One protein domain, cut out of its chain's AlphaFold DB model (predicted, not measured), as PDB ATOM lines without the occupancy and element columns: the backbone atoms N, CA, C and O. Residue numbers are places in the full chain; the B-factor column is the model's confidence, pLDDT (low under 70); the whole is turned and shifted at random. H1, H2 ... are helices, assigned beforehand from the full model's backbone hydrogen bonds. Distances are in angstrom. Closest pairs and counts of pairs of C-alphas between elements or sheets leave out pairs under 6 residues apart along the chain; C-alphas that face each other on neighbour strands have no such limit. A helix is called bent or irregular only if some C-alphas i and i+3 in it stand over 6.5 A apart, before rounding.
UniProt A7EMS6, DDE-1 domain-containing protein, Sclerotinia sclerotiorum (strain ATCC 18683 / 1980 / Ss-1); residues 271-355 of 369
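AT A GLANCE: This is residues 271 to 355 of the 369 residues of the protein "DDE-1 domain-containing protein" of Sclerotinia sclerotiorum (strain ATCC 18683 / 1980 / Ss-1) (UniProt A7EMS6). One long straight helix, H3, makes the longest axis, and the rest of the domain gathers at its first end, with H1 on one side of it and H2 on another, so that the shape is a long arm with a small head. H2 runs opposite ways to H3 beside its first part, while residues 333 to 355, of which 333 to 353 belong to H3, stick out alone; residues 271 to 279 stand free too. The printed part has 85 residues with three named helices, in the order H1, H2, H3, and no named strand; the class is all helix. The whole is extended, a rod spanning 66 by 31 by 16 A, with a radius of gyration of the C-alphas of 19.0 A.

IN THESE COORDINATES: H3, residues 315 to 353, is the longest helix, with 39 residues and 57.4 A from first to last C-alpha. It begins at C-alpha 315, at (38.275, 108.954, 31.322), and ends at C-alpha 353, at (58.018, 56.075, 20.955). H2, residues 297 to 307, measures 15.4 A. H1, residues 278 to 286, measures 17.0 A and begins at C-alpha 278, at (45.580, 99.576, 45.032). H1 is irregular: C-alphas 282 and 285 are 7.6 A apart, against about 5 A in a regular helix.

HOW THE PARTS SIT: H2 and H3 only just touch, with 3 pairs of C-alphas within 8 A; the closest are those of Ile 300 and Ile 325, 7.6 A apart. H3 touches H2 with residues 318 to 325 alone. The two form a helical hairpin, running opposite ways at a shallow tilt of 13 degrees. H1 touches H3 as well, and here H3 takes part with residues 316 to 320 alone. Their closest C-alphas are those of Asn 283 and Pro 316, 6.0 A apart. H1 and H3 run opposite ways at a steep tilt of 60 degrees; the line of H1 is a rough one. H1 and H2 are apart. In H2 and H3 every O i to N i+4 pair is within hydrogen-bond range; in H1 0 of 5 are, and 0 of its 6 O i to N i+3 pairs.

THE WHOLE: The two C-alphas farthest apart are those of Thr 313 and Pro 355, at 66.5 A. Without the stretches that stand free, the body has 53 residues and spans 28 by 25 by 14 A. The printed part has no cut, and the links H1 to H2 and H2 to H3 are short, with 10 and 7 residues. The mean pLDDT of the printed part is 70.9; residues 271 to 291, 311 to 316 and 355 are under 70, and the mean of H1 is 44.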
ATOM      1  N   ASN A 271      40.602  79.593  39.213       30.53
ATOM      2  CA  ASN A 271      41.823  80.060  39.913       30.53
ATOM      3  C   ASN A 271      42.845  80.775  38.960       30.53
ATOM      4  O   ASN A 271      42.616  80.793  37.754       30.53
ATOM      5  N   PRO A 272      44.057  81.200  39.403       48.00
ATOM      6  CA  PRO A 272      44.358  82.435  40.138       48.00
ATOM      7  C   PRO A 272      45.559  83.201  39.513       48.00
ATOM      8  O   PRO A 272      46.629  82.627  39.334       48.00
ATOM      9  N   VAL A 273      45.462  84.506  39.251       29.16
ATOM     10  CA  VAL A 273      46.664  85.347  39.064       29.16
ATOM     11  C   VAL A 273      46.408  86.705  39.710       29.16
ATOM     12  O   VAL A 273      45.385  87.339  39.459       29.16
ATOM     13  N   SER A 274      47.314  87.061  40.614       45.56
ATOM     14  CA  SER A 274      47.388  88.293  41.394       45.56
ATOM     15  C   SER A 274      47.751  89.496  40.527       45.56
ATOM     16  O   SER A 274      48.751  89.418  39.821       45.56
ATOM     17  N   ASP A 275      47.029  90.602  40.694       33.75
ATOM     18  CA  ASP A 275      47.525  91.951  40.408       33.75
ATOM     19  C   ASP A 275      47.170  92.840  41.607       33.75
ATOM     20  O   ASP A 275      46.029  93.282  41.763       33.75
ATOM     21  N   ASP A 276      48.153  93.041  42.486       39.03
ATOM     22  CA  ASP A 276      48.124  94.038  43.555       39.03
ATOM     23  C   ASP A 276      48.520  95.400  42.957       39.03
ATOM     24  O   ASP A 276      49.704  95.729  42.877       39.03
ATOM     25  N   ASP A 277      47.532  96.201  42.547       38.38
ATOM     26  CA  ASP A 277      47.692  97.654  42.397       38.38
ATOM     27  C   ASP A 277      46.489  98.394  43.034       38.38
ATOM     28  O   ASP A 277      45.407  98.472  42.435       38.38
ATOM     29  N   PRO A 278      46.644  98.916  44.270       40.88
ATOM     30  CA  PRO A 278      45.580  99.576  45.032       40.88
ATOM     31  C   PRO A 278      45.055 100.882  44.415       40.88
ATOM     32  O   PRO A 278      43.988 101.360  44.805       40.88
ATOM     33  N   GLU A 279      45.770 101.486  43.459       40.00
ATOM     34  CA  GLU A 279      45.402 102.795  42.898       40.00
ATOM     35  C   GLU A 279      44.315 102.717  41.804       40.00
ATOM     36  O   GLU A 279      43.689 103.721  41.455       40.00
ATOM     37  N   LEU A 280      44.015 101.517  41.288       41.16
ATOM     38  CA  LEU A 280      43.119 101.316  40.137       41.16
ATOM     39  C   LEU A 280      41.686 100.881  40.492       41.16
ATOM     40  O   LEU A 280      40.826 100.799  39.608       41.16
ATOM     41  N   GLN A 281      41.393 100.624  41.770       42.47
ATOM     42  CA  GLN A 281      40.098 100.087  42.212       42.47
ATOM     43  C   GLN A 281      38.975 101.148  42.259       42.47
ATOM     44  O   GLN A 281      37.796 100.816  42.155       42.47
ATOM     45  N   TRP A 282      39.328 102.438  42.317       40.88
ATOM     46  CA  TRP A 282      38.403 103.530  42.661       40.88
ATOM     47  C   TRP A 282      37.465 104.040  41.553       40.88
ATOM     48  O   TRP A 282      36.598 104.856  41.841       40.88
ATOM     49  N   ASN A 283      37.576 103.585  40.299       45.16
ATOM     50  CA  ASN A 283      36.866 104.235  39.175       45.16
ATOM     51  C   ASN A 283      36.039 103.303  38.273       45.16
ATOM     52  O   ASN A 283      35.610 103.697  37.192       45.16
ATOM     53  N   ILE A 284      35.780 102.061  38.688       46.69
ATOM     54  CA  ILE A 284      34.962 101.130  37.886       46.69
ATOM     55  C   ILE A 284      33.473 101.506  37.960       46.69
ATOM     56  O   ILE A 284      32.736 101.310  36.998       46.69
ATOM     57  N   HIS A 285      33.027 102.071  39.086       44.91
ATOM     58  CA  HIS A 285      31.620 102.409  39.319       44.91
ATOM     59  C   HIS A 285      31.138 103.691  38.626       44.91
ATOM     60  O   HIS A 285      29.938 103.957  38.650       44.91
ATOM     61  N   SER A 286      32.030 104.467  38.000       52.47
ATOM     62  CA  SER A 286      31.686 105.727  37.329       52.47
ATOM     63  C   SER A 286      31.550 105.618  35.807       52.47
ATOM     64  O   SER A 286      31.168 106.598  35.178       52.47
ATOM     65  N   SER A 287      31.847 104.464  35.193       57.28
ATOM     66  CA  SER A 287      31.682 104.295  33.744       57.28
ATOM     67  C   SER A 287      30.206 104.166  33.366       57.28
ATOM     68  O   SER A 287      29.499 103.322  33.924       57.28
ATOM     69  N   PHE A 288      29.756 104.921  32.366       57.19
ATOM     70  CA  PHE A 288      28.373 104.860  31.880       57.19
ATOM     71  C   PHE A 288      28.064 103.559  31.114       57.19
ATOM     72  O   PHE A 288      26.914 103.130  31.033       57.19
ATOM     73  N   ILE A 289      29.098 102.906  30.567       65.06
ATOM     74  CA  ILE A 289      28.973 101.722  29.709       65.06
ATOM     75  C   ILE A 289      29.566 100.491  30.398       65.06
ATOM     76  O   ILE A 289      30.737 100.460  30.779       65.06
ATOM     77  N   ALA A 290      28.763  99.432  30.502       64.94
ATOM     78  CA  ALA A 290      29.204  98.139  31.010       64.94
ATOM     79  C   ALA A 290      29.880  97.310  29.901       64.94
ATOM     80  O   ALA A 290      29.219  96.716  29.047       64.94
ATOM     81  N   TRP A 291      31.211  97.233  29.932       69.38
ATOM     82  CA  TRP A 291      32.006  96.464  28.970       69.38
ATOM     83  C   TRP A 291      32.169  94.992  29.380       69.38
ATOM     84  O   TRP A 291      32.532  94.683  30.522       69.38
ATOM     85  N   LYS A 292      31.982  94.065  28.431       75.00
ATOM     86  CA  LYS A 292      32.365  92.651  28.602       75.00
ATOM     87  C   LYS A 292      33.812  92.446  28.140       75.00
ATOM     88  O   LYS A 292      34.335  93.227  27.354       75.00
ATOM     89  N   THR A 293      34.485  91.420  28.659       78.31
ATOM     90  CA  THR A 293      35.836  91.068  28.191       78.31
ATOM     91  C   THR A 293      35.739  90.526  26.759       78.31
ATOM     92  O   THR A 293      34.934  89.616  26.542       78.31
ATOM     93  N   PRO A 294      36.510  91.054  25.788       78.25
ATOM     94  CA  PRO A 294      36.467  90.575  24.412       78.25
ATOM     95  C   PRO A 294      36.919  89.119  24.351       78.25
ATOM     96  O   PRO A 294      37.970  88.773  24.885       78.25
ATOM     97  N   GLN A 295      36.142  88.272  23.681       75.38
ATOM     98  CA  GLN A 295      36.520  86.872  23.455       75.38
ATOM     99  C   GLN A 295      36.787  86.585  21.976       75.38
ATOM    100  O   GLN A 295      37.428  85.588  21.639       75.38
ATOM    101  N   LYS A 296      36.313  87.463  21.081       78.88
ATOM    102  CA  LYS A 296      36.497  87.373  19.630       78.88
ATOM    103  C   LYS A 296      36.965  88.711  19.064       78.88
ATOM    104  O   LYS A 296      36.606  89.774  19.565       78.88
ATOM    105  N   GLY A 297      37.683  88.677  17.941       75.44
ATOM    106  CA  GLY A 297      38.120  89.899  17.248       75.44
ATOM    107  C   GLY A 297      36.965  90.810  16.791       75.44
ATOM    108  O   GLY A 297      37.151  92.012  16.634       75.44
ATOM    109  N   SER A 298      35.753  90.265  16.627       79.31
ATOM    110  CA  SER A 298      34.536  91.050  16.382       79.31
ATOM    111  C   SER A 298      34.139  91.941  17.559       79.31
ATOM    112  O   SER A 298      33.562  93.000  17.337       79.31
ATOM    113  N   ASP A 299      34.426  91.521  18.791       79.81
ATOM    114  CA  ASP A 299      34.064  92.268  19.998       79.81
ATOM    115  C   ASP A 299      34.966  93.494  20.144       79.81
ATOM    116  O   ASP A 299      34.488  94.579  20.450       79.81
ATOM    117  N   ILE A 300      36.252  93.343  19.808       80.81
ATOM    118  CA  ILE A 300      37.230  94.439  19.804       80.81
ATOM    119  C   ILE A 300      36.817  95.528  18.806       80.81
ATOM    120  O   ILE A 300      36.819  96.702  19.155       80.81
ATOM    121  N   ARG A 301      36.396  95.144  17.591       81.19
ATOM    122  CA  ARG A 301      35.909  96.104  16.584       81.19
ATOM    123  C   ARG A 301      34.653  96.842  17.047       81.19
ATOM    124  O   ARG A 301      34.612  98.060  16.976       81.19
ATOM    125  N   LYS A 302      33.676  96.123  17.611       82.06
ATOM    126  CA  LYS A 302      32.476  96.744  18.197       82.06
ATOM    127  C   LYS A 302      32.827  97.734  19.303       82.06
ATOM    128  O   LYS A 302      32.186  98.770  19.417       82.06
ATOM    129  N   TYR A 303      33.814  97.412  20.136       83.56
ATOM    130  CA  TYR A 303      34.234  98.311  21.204       83.56
ATOM    131  C   TYR A 303      34.990  99.528  20.681       83.56
ATOM    132  O   TYR A 303      34.750 100.612  21.196       83.56
ATOM    133  N   ALA A 304      35.807  99.389  19.635       81.38
ATOM    134  CA  ALA A 304      36.447 100.518  18.960       81.38
ATOM    135  C   ALA A 304      35.417 101.488  18.344       81.38
ATOM    136  O   ALA A 304      35.515 102.690  18.574       81.38
ATOM    137  N   ASP A 305      34.375 100.972  17.682       81.19
ATOM    138  CA  ASP A 305      33.300 101.793  17.092       81.19
ATOM    139  C   ASP A 305      32.483 102.555  18.149       81.19
ATOM    140  O   ASP A 305      32.015 103.670  17.918       81.19
ATOM    141  N   ILE A 306      32.254 101.942  19.316       79.19
ATOM    142  CA  ILE A 306      31.582 102.622  20.431       79.19
ATOM    143  C   ILE A 306      32.522 103.676  21.025       79.19
ATOM    144  O   ILE A 306      32.065 104.743  21.417       79.19
ATOM    145  N   MET A 307      33.827 103.409  21.045       76.94
ATOM    146  CA  MET A 307      34.835 104.300  21.610       76.94
ATOM    147  C   MET A 307      34.985 105.615  20.848       76.94
ATOM    148  O   MET A 307      35.166 106.659  21.466       76.94
ATOM    149  N   GLU A 308      34.862 105.568  19.525       76.38
ATOM    150  CA  GLU A 308      34.866 106.753  18.662       76.38
ATOM    151  C   GLU A 308      33.675 107.684  18.947       76.38
ATOM    152  O   GLU A 308      33.741 108.888  18.717       76.38
ATOM    153  N   LYS A 309      32.589 107.135  19.507       74.44
ATOM    154  CA  LYS A 309      31.363 107.869  19.854       74.44
ATOM    155  C   LYS A 309      31.331 108.362  21.302       74.44
ATOM    156  O   LYS A 309      30.398 109.073  21.667       74.44
ATOM    157  N   VAL A 310      32.295 107.962  22.135       73.38
ATOM    158  CA  VAL A 310      32.391 108.378  23.543       73.38
ATOM    159  C   VAL A 310      33.229 109.653  23.641       73.38
ATOM    160  O   VAL A 310      34.368 109.685  23.166       73.38
ATOM    161  N   ASP A 311      32.665 110.676  24.293       68.06
ATOM    162  CA  ASP A 311      33.311 111.966  24.570       68.06
ATOM    163  C   ASP A 311      34.707 111.760  25.192       68.06
ATOM    164  O   ASP A 311      34.910 110.898  26.054       68.06
ATOM    165  N   GLU A 312      35.695 112.535  24.739       63.31
ATOM    166  CA  GLU A 312      37.086 112.417  25.186       63.31
ATOM    167  C   GLU A 312      37.267 112.638  26.690       63.31
ATOM    168  O   GLU A 312      38.227 112.133  27.277       63.31
ATOM    169  N   THR A 313      36.321 113.335  27.316       60.97
ATOM    170  CA  THR A 313      36.335 113.666  28.742       60.97
ATOM    171  C   THR A 313      35.926 112.506  29.668       60.97
ATOM    172  O   THR A 313      36.225 112.556  30.864       60.97
ATOM    173  N   ASP A 314      35.338 111.412  29.154       68.19
ATOM    174  CA  ASP A 314      34.919 110.242  29.953       68.19
ATOM    175  C   ASP A 314      36.067 109.234  30.183       68.19
ATOM    176  O   ASP A 314      36.086 108.088  29.713       68.19
ATOM    177  N   ILE A 315      37.064 109.697  30.942       65.06
ATOM    178  CA  ILE A 315      38.275 108.954  31.322       65.06
ATOM    179  C   ILE A 315      37.962 107.590  31.983       65.06
ATOM    180  O   ILE A 315      38.638 106.608  31.643       65.06
ATOM    181  N   PRO A 316      36.971 107.458  32.892       67.12
ATOM    182  CA  PRO A 316      36.643 106.173  33.514       67.12
ATOM    183  C   PRO A 316      36.163 105.104  32.526       67.12
ATOM    184  O   PRO A 316      36.626 103.960  32.588       67.12
ATOM    185  N   THR A 317      35.294 105.462  31.575       71.69
ATOM    186  CA  THR A 317      34.798 104.521  30.559       71.69
ATOM    187  C   THR A 317      35.922 104.063  29.628       71.69
ATOM    188  O   THR A 317      35.996 102.868  29.315       71.69
ATOM    189  N   ARG A 318      36.856 104.962  29.266       71.50
ATOM    190  CA  ARG A 318      38.048 104.610  28.472       71.50
ATOM    191  C   ARG A 318      38.943 103.610  29.196       71.50
ATOM    192  O   ARG A 318      39.285 102.563  28.645       71.50
ATOM    193  N   ARG A 319      39.289 103.897  30.453       71.44
ATOM    194  CA  ARG A 319      40.153 103.032  31.275       71.44
ATOM    195  C   ARG A 319      39.546 101.648  31.479       71.44
ATOM    196  O   ARG A 319      40.253 100.646  31.365       71.44
ATOM    197  N   LEU A 320      38.238 101.579  31.734       75.25
ATOM    198  CA  LEU A 320      37.555 100.301  31.905       75.25
ATOM    199  C   LEU A 320      37.622  99.448  30.633       75.25
ATOM    200  O   LEU A 320      37.875  98.246  30.738       75.25
ATOM    201  N   LEU A 321      37.448 100.050  29.451       78.88
ATOM    202  CA  LEU A 321      37.567  99.335  28.182       78.88
ATOM    203  C   LEU A 321      38.983  98.781  27.966       78.88
ATOM    204  O   LEU A 321      39.127  97.584  27.714       78.88
ATOM    205  N   PHE A 322      40.024  99.609  28.115       77.06
ATOM    206  CA  PHE A 322      41.413  99.159  27.949       77.06
ATOM    207  C   PHE A 322      41.756  98.007  28.892       77.06
ATOM    208  O   PHE A 322      42.324  97.007  28.459       77.06
ATOM    209  N   ARG A 323      41.302  98.073  30.147       73.50
ATOM    210  CA  ARG A 323      41.479  96.979  31.107       73.50
ATOM    211  C   ARG A 323      40.774  95.694  30.668       73.50
ATOM    212  O   ARG A 323      41.307  94.602  30.844       73.50
ATOM    213  N   LYS A 324      39.564  95.792  30.106       78.31
ATOM    214  CA  LYS A 324      38.839  94.621  29.582       78.31
ATOM    215  C   LYS A 324      39.550  94.010  28.381       78.31
ATOM    216  O   LYS A 324      39.568  92.788  28.277       78.31
ATOM    217  N   ILE A 325      40.139  94.835  27.519       79.06
ATOM    218  CA  ILE A 325      40.949  94.382  26.387       79.06
ATOM    219  C   ILE A 325      42.214  93.678  26.887       79.06
ATOM    220  O   ILE A 325      42.441  92.537  26.499       79.06
ATOM    221  N   GLN A 326      42.971  94.301  27.793       75.81
ATOM    222  CA  GLN A 326      44.183  93.726  28.382       75.81
ATOM    223  C   GLN A 326      43.898  92.370  29.035       75.81
ATOM    224  O   GLN A 326      44.493  91.373  28.652       75.81
ATOM    225  N   LYS A 327      42.860  92.287  29.878       76.25
ATOM    226  CA  LYS A 327      42.438  91.020  30.492       76.25
ATOM    227  C   LYS A 327      42.053  89.949  29.462       76.25
ATOM    228  O   LYS A 327      42.221  88.758  29.710       76.25
ATOM    229  N   GLY A 328      41.495  90.356  28.319       77.44
ATOM    230  CA  GLY A 328      41.216  89.454  27.202       77.44
ATOM    231  C   GLY A 328      42.493  88.904  26.557       77.44
ATOM    232  O   GLY A 328      42.545  87.716  26.240       77.44
ATOM    233  N   PHE A 329      43.526  89.741  26.411       79.25
ATOM    234  CA  PHE A 329      44.849  89.324  25.941       79.25
ATOM    235  C   PHE A 329      45.555  88.413  26.946       79.25
ATOM    236  O   PHE A 329      45.983  87.334  26.550       79.25
ATOM    237  N   ASP A 330      45.569  88.755  28.235       76.12
ATOM    238  CA  ASP A 330      46.208  87.939  29.277       76.12
ATOM    239  C   ASP A 330      45.599  86.528  29.344       76.12
ATOM    240  O   ASP A 330      46.308  85.524  29.444       76.12
ATOM    241  N   ALA A 331      44.270  86.430  29.213       76.19
ATOM    242  CA  ALA A 331      43.578  85.145  29.139       76.19
ATOM    243  C   ALA A 331      44.013  84.326  27.910       76.19
ATOM    244  O   ALA A 331      44.208  83.112  28.006       76.19
ATOM    245  N   LYS A 332      44.200  84.981  26.757       80.44
ATOM    246  CA  LYS A 332      44.668  84.322  25.532       80.44
ATOM    247  C   LYS A 332      46.134  83.916  25.605       80.44
ATOM    248  O   LYS A 332      46.464  82.820  25.155       80.44
ATOM    249  N   ASP A 333      46.989  84.729  26.211       76.50
ATOM    250  CA  ASP A 333      48.393  84.391  26.438       76.50
ATOM    251  C   ASP A 333      48.527  83.211  27.401       76.50
ATOM    252  O   ASP A 333      49.319  82.297  27.155       76.50
ATOM    253  N   TYR A 334      47.688  83.146  28.436       80.88
ATOM    254  CA  TYR A 334      47.624  81.983  29.313       80.88
ATOM    255  C   TYR A 334      47.204  80.710  28.559       80.88
ATOM    256  O   TYR A 334      47.895  79.690  28.643       80.88
ATOM    257  N   GLU A 335      46.123  80.757  27.768       84.19
ATOM    258  CA  GLU A 335      45.697  79.633  26.915       84.19
ATOM    259  C   GLU A 335      46.805  79.195  25.945       84.19
ATOM    260  O   GLU A 335      47.032  77.995  25.743       84.19
ATOM    261  N   LEU A 336      47.532  80.156  25.371       86.25
ATOM    262  CA  LEU A 336      48.645  79.908  24.464       86.25
ATOM    263  C   LEU A 336      49.796  79.194  25.181       86.25
ATOM    264  O   LEU A 336      50.332  78.215  24.659       86.25
ATOM    265  N   VAL A 337      50.167  79.641  26.382       86.25
ATOM    266  CA  VAL A 337      51.215  79.013  27.200       86.25
ATOM    267  C   VAL A 337      50.823  77.586  27.590       86.25
ATOM    268  O   VAL A 337      51.646  76.672  27.462       86.25
ATOM    269  N   GLN A 338      49.570  77.352  27.994       85.75
ATOM    270  CA  GLN A 338      49.083  76.004  28.307       85.75
ATOM    271  C   GLN A 338      49.097  75.093  27.074       85.75
ATOM    272  O   GLN A 338      49.565  73.954  27.146       85.75
ATOM    273  N   SER A 339      48.660  75.609  25.925       85.19
ATOM    274  CA  SER A 339      48.673  74.871  24.659       85.19
ATOM    275  C   SER A 339      50.100  74.522  24.226       85.19
ATOM    276  O   SER A 339      50.373  73.370  23.890       85.19
ATOM    277  N   LYS A 340      51.050  75.462  24.330       89.50
ATOM    278  CA  LYS A 340      52.481  75.221  24.062       89.50
ATOM    279  C   LYS A 340      53.070  74.160  24.991       89.50
ATOM    280  O   LYS A 340      53.794  73.276  24.539       89.50
ATOM    281  N   LYS A 341      52.732  74.199  26.285       90.12
ATOM    282  CA  LYS A 341      53.150  73.172  27.251       90.12
ATOM    283  C   LYS A 341      52.597  71.799  26.877       90.12
ATOM    284  O   LYS A 341      53.321  70.807  26.961       90.12
ATOM    285  N   ARG A 342      51.336  71.733  26.438       90.56
ATOM    286  CA  ARG A 342      50.709  70.484  25.998       90.56
ATOM    287  C   ARG A 342      51.357  69.926  24.734       90.56
ATOM    288  O   ARG A 342      51.608  68.726  24.691       90.56
ATOM    289  N   ILE A 343      51.662  70.778  23.757       92.25
ATOM    290  CA  ILE A 343      52.394  70.392  22.541       92.25
ATOM    291  C   ILE A 343      53.748  69.789  22.924       92.25
ATOM    292  O   ILE A 343      54.017  68.649  22.565       92.25
ATOM    293  N   LYS A 344      54.528  70.467  23.774       90.62
ATOM    294  CA  LYS A 344      55.837  69.970  24.230       90.62
ATOM    295  C   LYS A 344      55.758  68.605  24.928       90.62
ATOM    296  O   LYS A 344      56.613  67.749  24.732       90.62
ATOM    297  N   GLN A 345      54.722  68.381  25.738       89.06
ATOM    298  CA  GLN A 345      54.486  67.078  26.375       89.06
ATOM    299  C   GLN A 345      54.164  65.975  25.362       89.06
ATOM    300  O   GLN A 345      54.545  64.825  25.567       89.06
ATOM    301  N   LEU A 346      53.421  66.299  24.302       90.06
ATOM    302  CA  LEU A 346      53.090  65.348  23.244       90.06
ATOM    303  C   LEU A 346      54.312  65.039  22.371       90.06
ATOM    304  O   LEU A 346      54.529  63.876  22.049       90.06
ATOM    305  N   GLU A 347      55.133  66.042  22.061       89.81
ATOM    306  CA  GLU A 347      56.406  65.875  21.348       89.81
ATOM    307  C   GLU A 347      57.370  64.969  22.123       89.81
ATOM    308  O   GLU A 347      57.908  64.023  21.555       89.81
ATOM    309  N   GLN A 348      57.504  65.169  23.439       87.81
ATOM    310  CA  GLN A 348      58.332  64.311  24.290       87.81
ATOM    311  C   GLN A 348      57.859  62.847  24.270       87.81
ATOM    312  O   GLN A 348      58.665  61.929  24.136       87.81
ATOM    313  N   LYS A 349      56.543  62.616  24.347       87.25
ATOM    314  CA  LYS A 349      55.977  61.263  24.231       87.25
ATOM    315  C   LYS A 349      56.226  60.644  22.859       87.25
ATOM    316  O   LYS A 349      56.415  59.436  22.760       87.25
ATOM    317  N   LEU A 350      56.211  61.451  21.800       84.88
ATOM    318  CA  LEU A 350      56.501  60.983  20.451       84.88
ATOM    319  C   LEU A 350      57.978  60.573  20.316       84.88
ATOM    320  O   LEU A 350      58.256  59.517  19.756       84.88
ATOM    321  N   GLU A 351      58.913  61.339  20.885       82.56
ATOM    322  CA  GLU A 351      60.346  60.996  20.920       82.56
ATOM    323  C   GLU A 351      60.649  59.709  21.696       82.56
ATOM    324  O   GLU A 351      61.552  58.961  21.324       82.56
ATOM    325  N   GLU A 352      59.888  59.429  22.755       80.88
ATOM    326  CA  GLU A 352      59.994  58.182  23.522       80.88
ATOM    327  C   GLU A 352      59.529  56.956  22.720       80.88
ATOM    328  O   GLU A 352      60.051  55.858  22.913       80.88
ATOM    329  N   ILE A 353      58.575  57.141  21.801       81.56
ATOM    330  CA  ILE A 353      58.018  56.075  20.955       81.56
ATOM    331  C   ILE A 353      58.870  55.845  19.694       81.56
ATOM    332  O   ILE A 353      58.871  54.740  19.147       81.56
ATOM    333  N   ILE A 354      59.630  56.845  19.229       76.06
ATOM    334  CA  ILE A 354      60.505  56.699  18.059       76.06
ATOM    335  C   ILE A 354      61.681  55.753  18.394       76.06
ATOM    336  O   ILE A 354      62.483  56.037  19.289       76.06
ATOM    337  N   PRO A 355      61.857  54.631  17.667       67.62
ATOM    338  CA  PRO A 355      62.923  53.677  17.952       67.62
ATOM    339  C   PRO A 355      64.307  54.285  17.677       67.62
ATOM    340  O   PRO A 355      64.652  54.634  16.546       67.62
TER     341      PRO A 355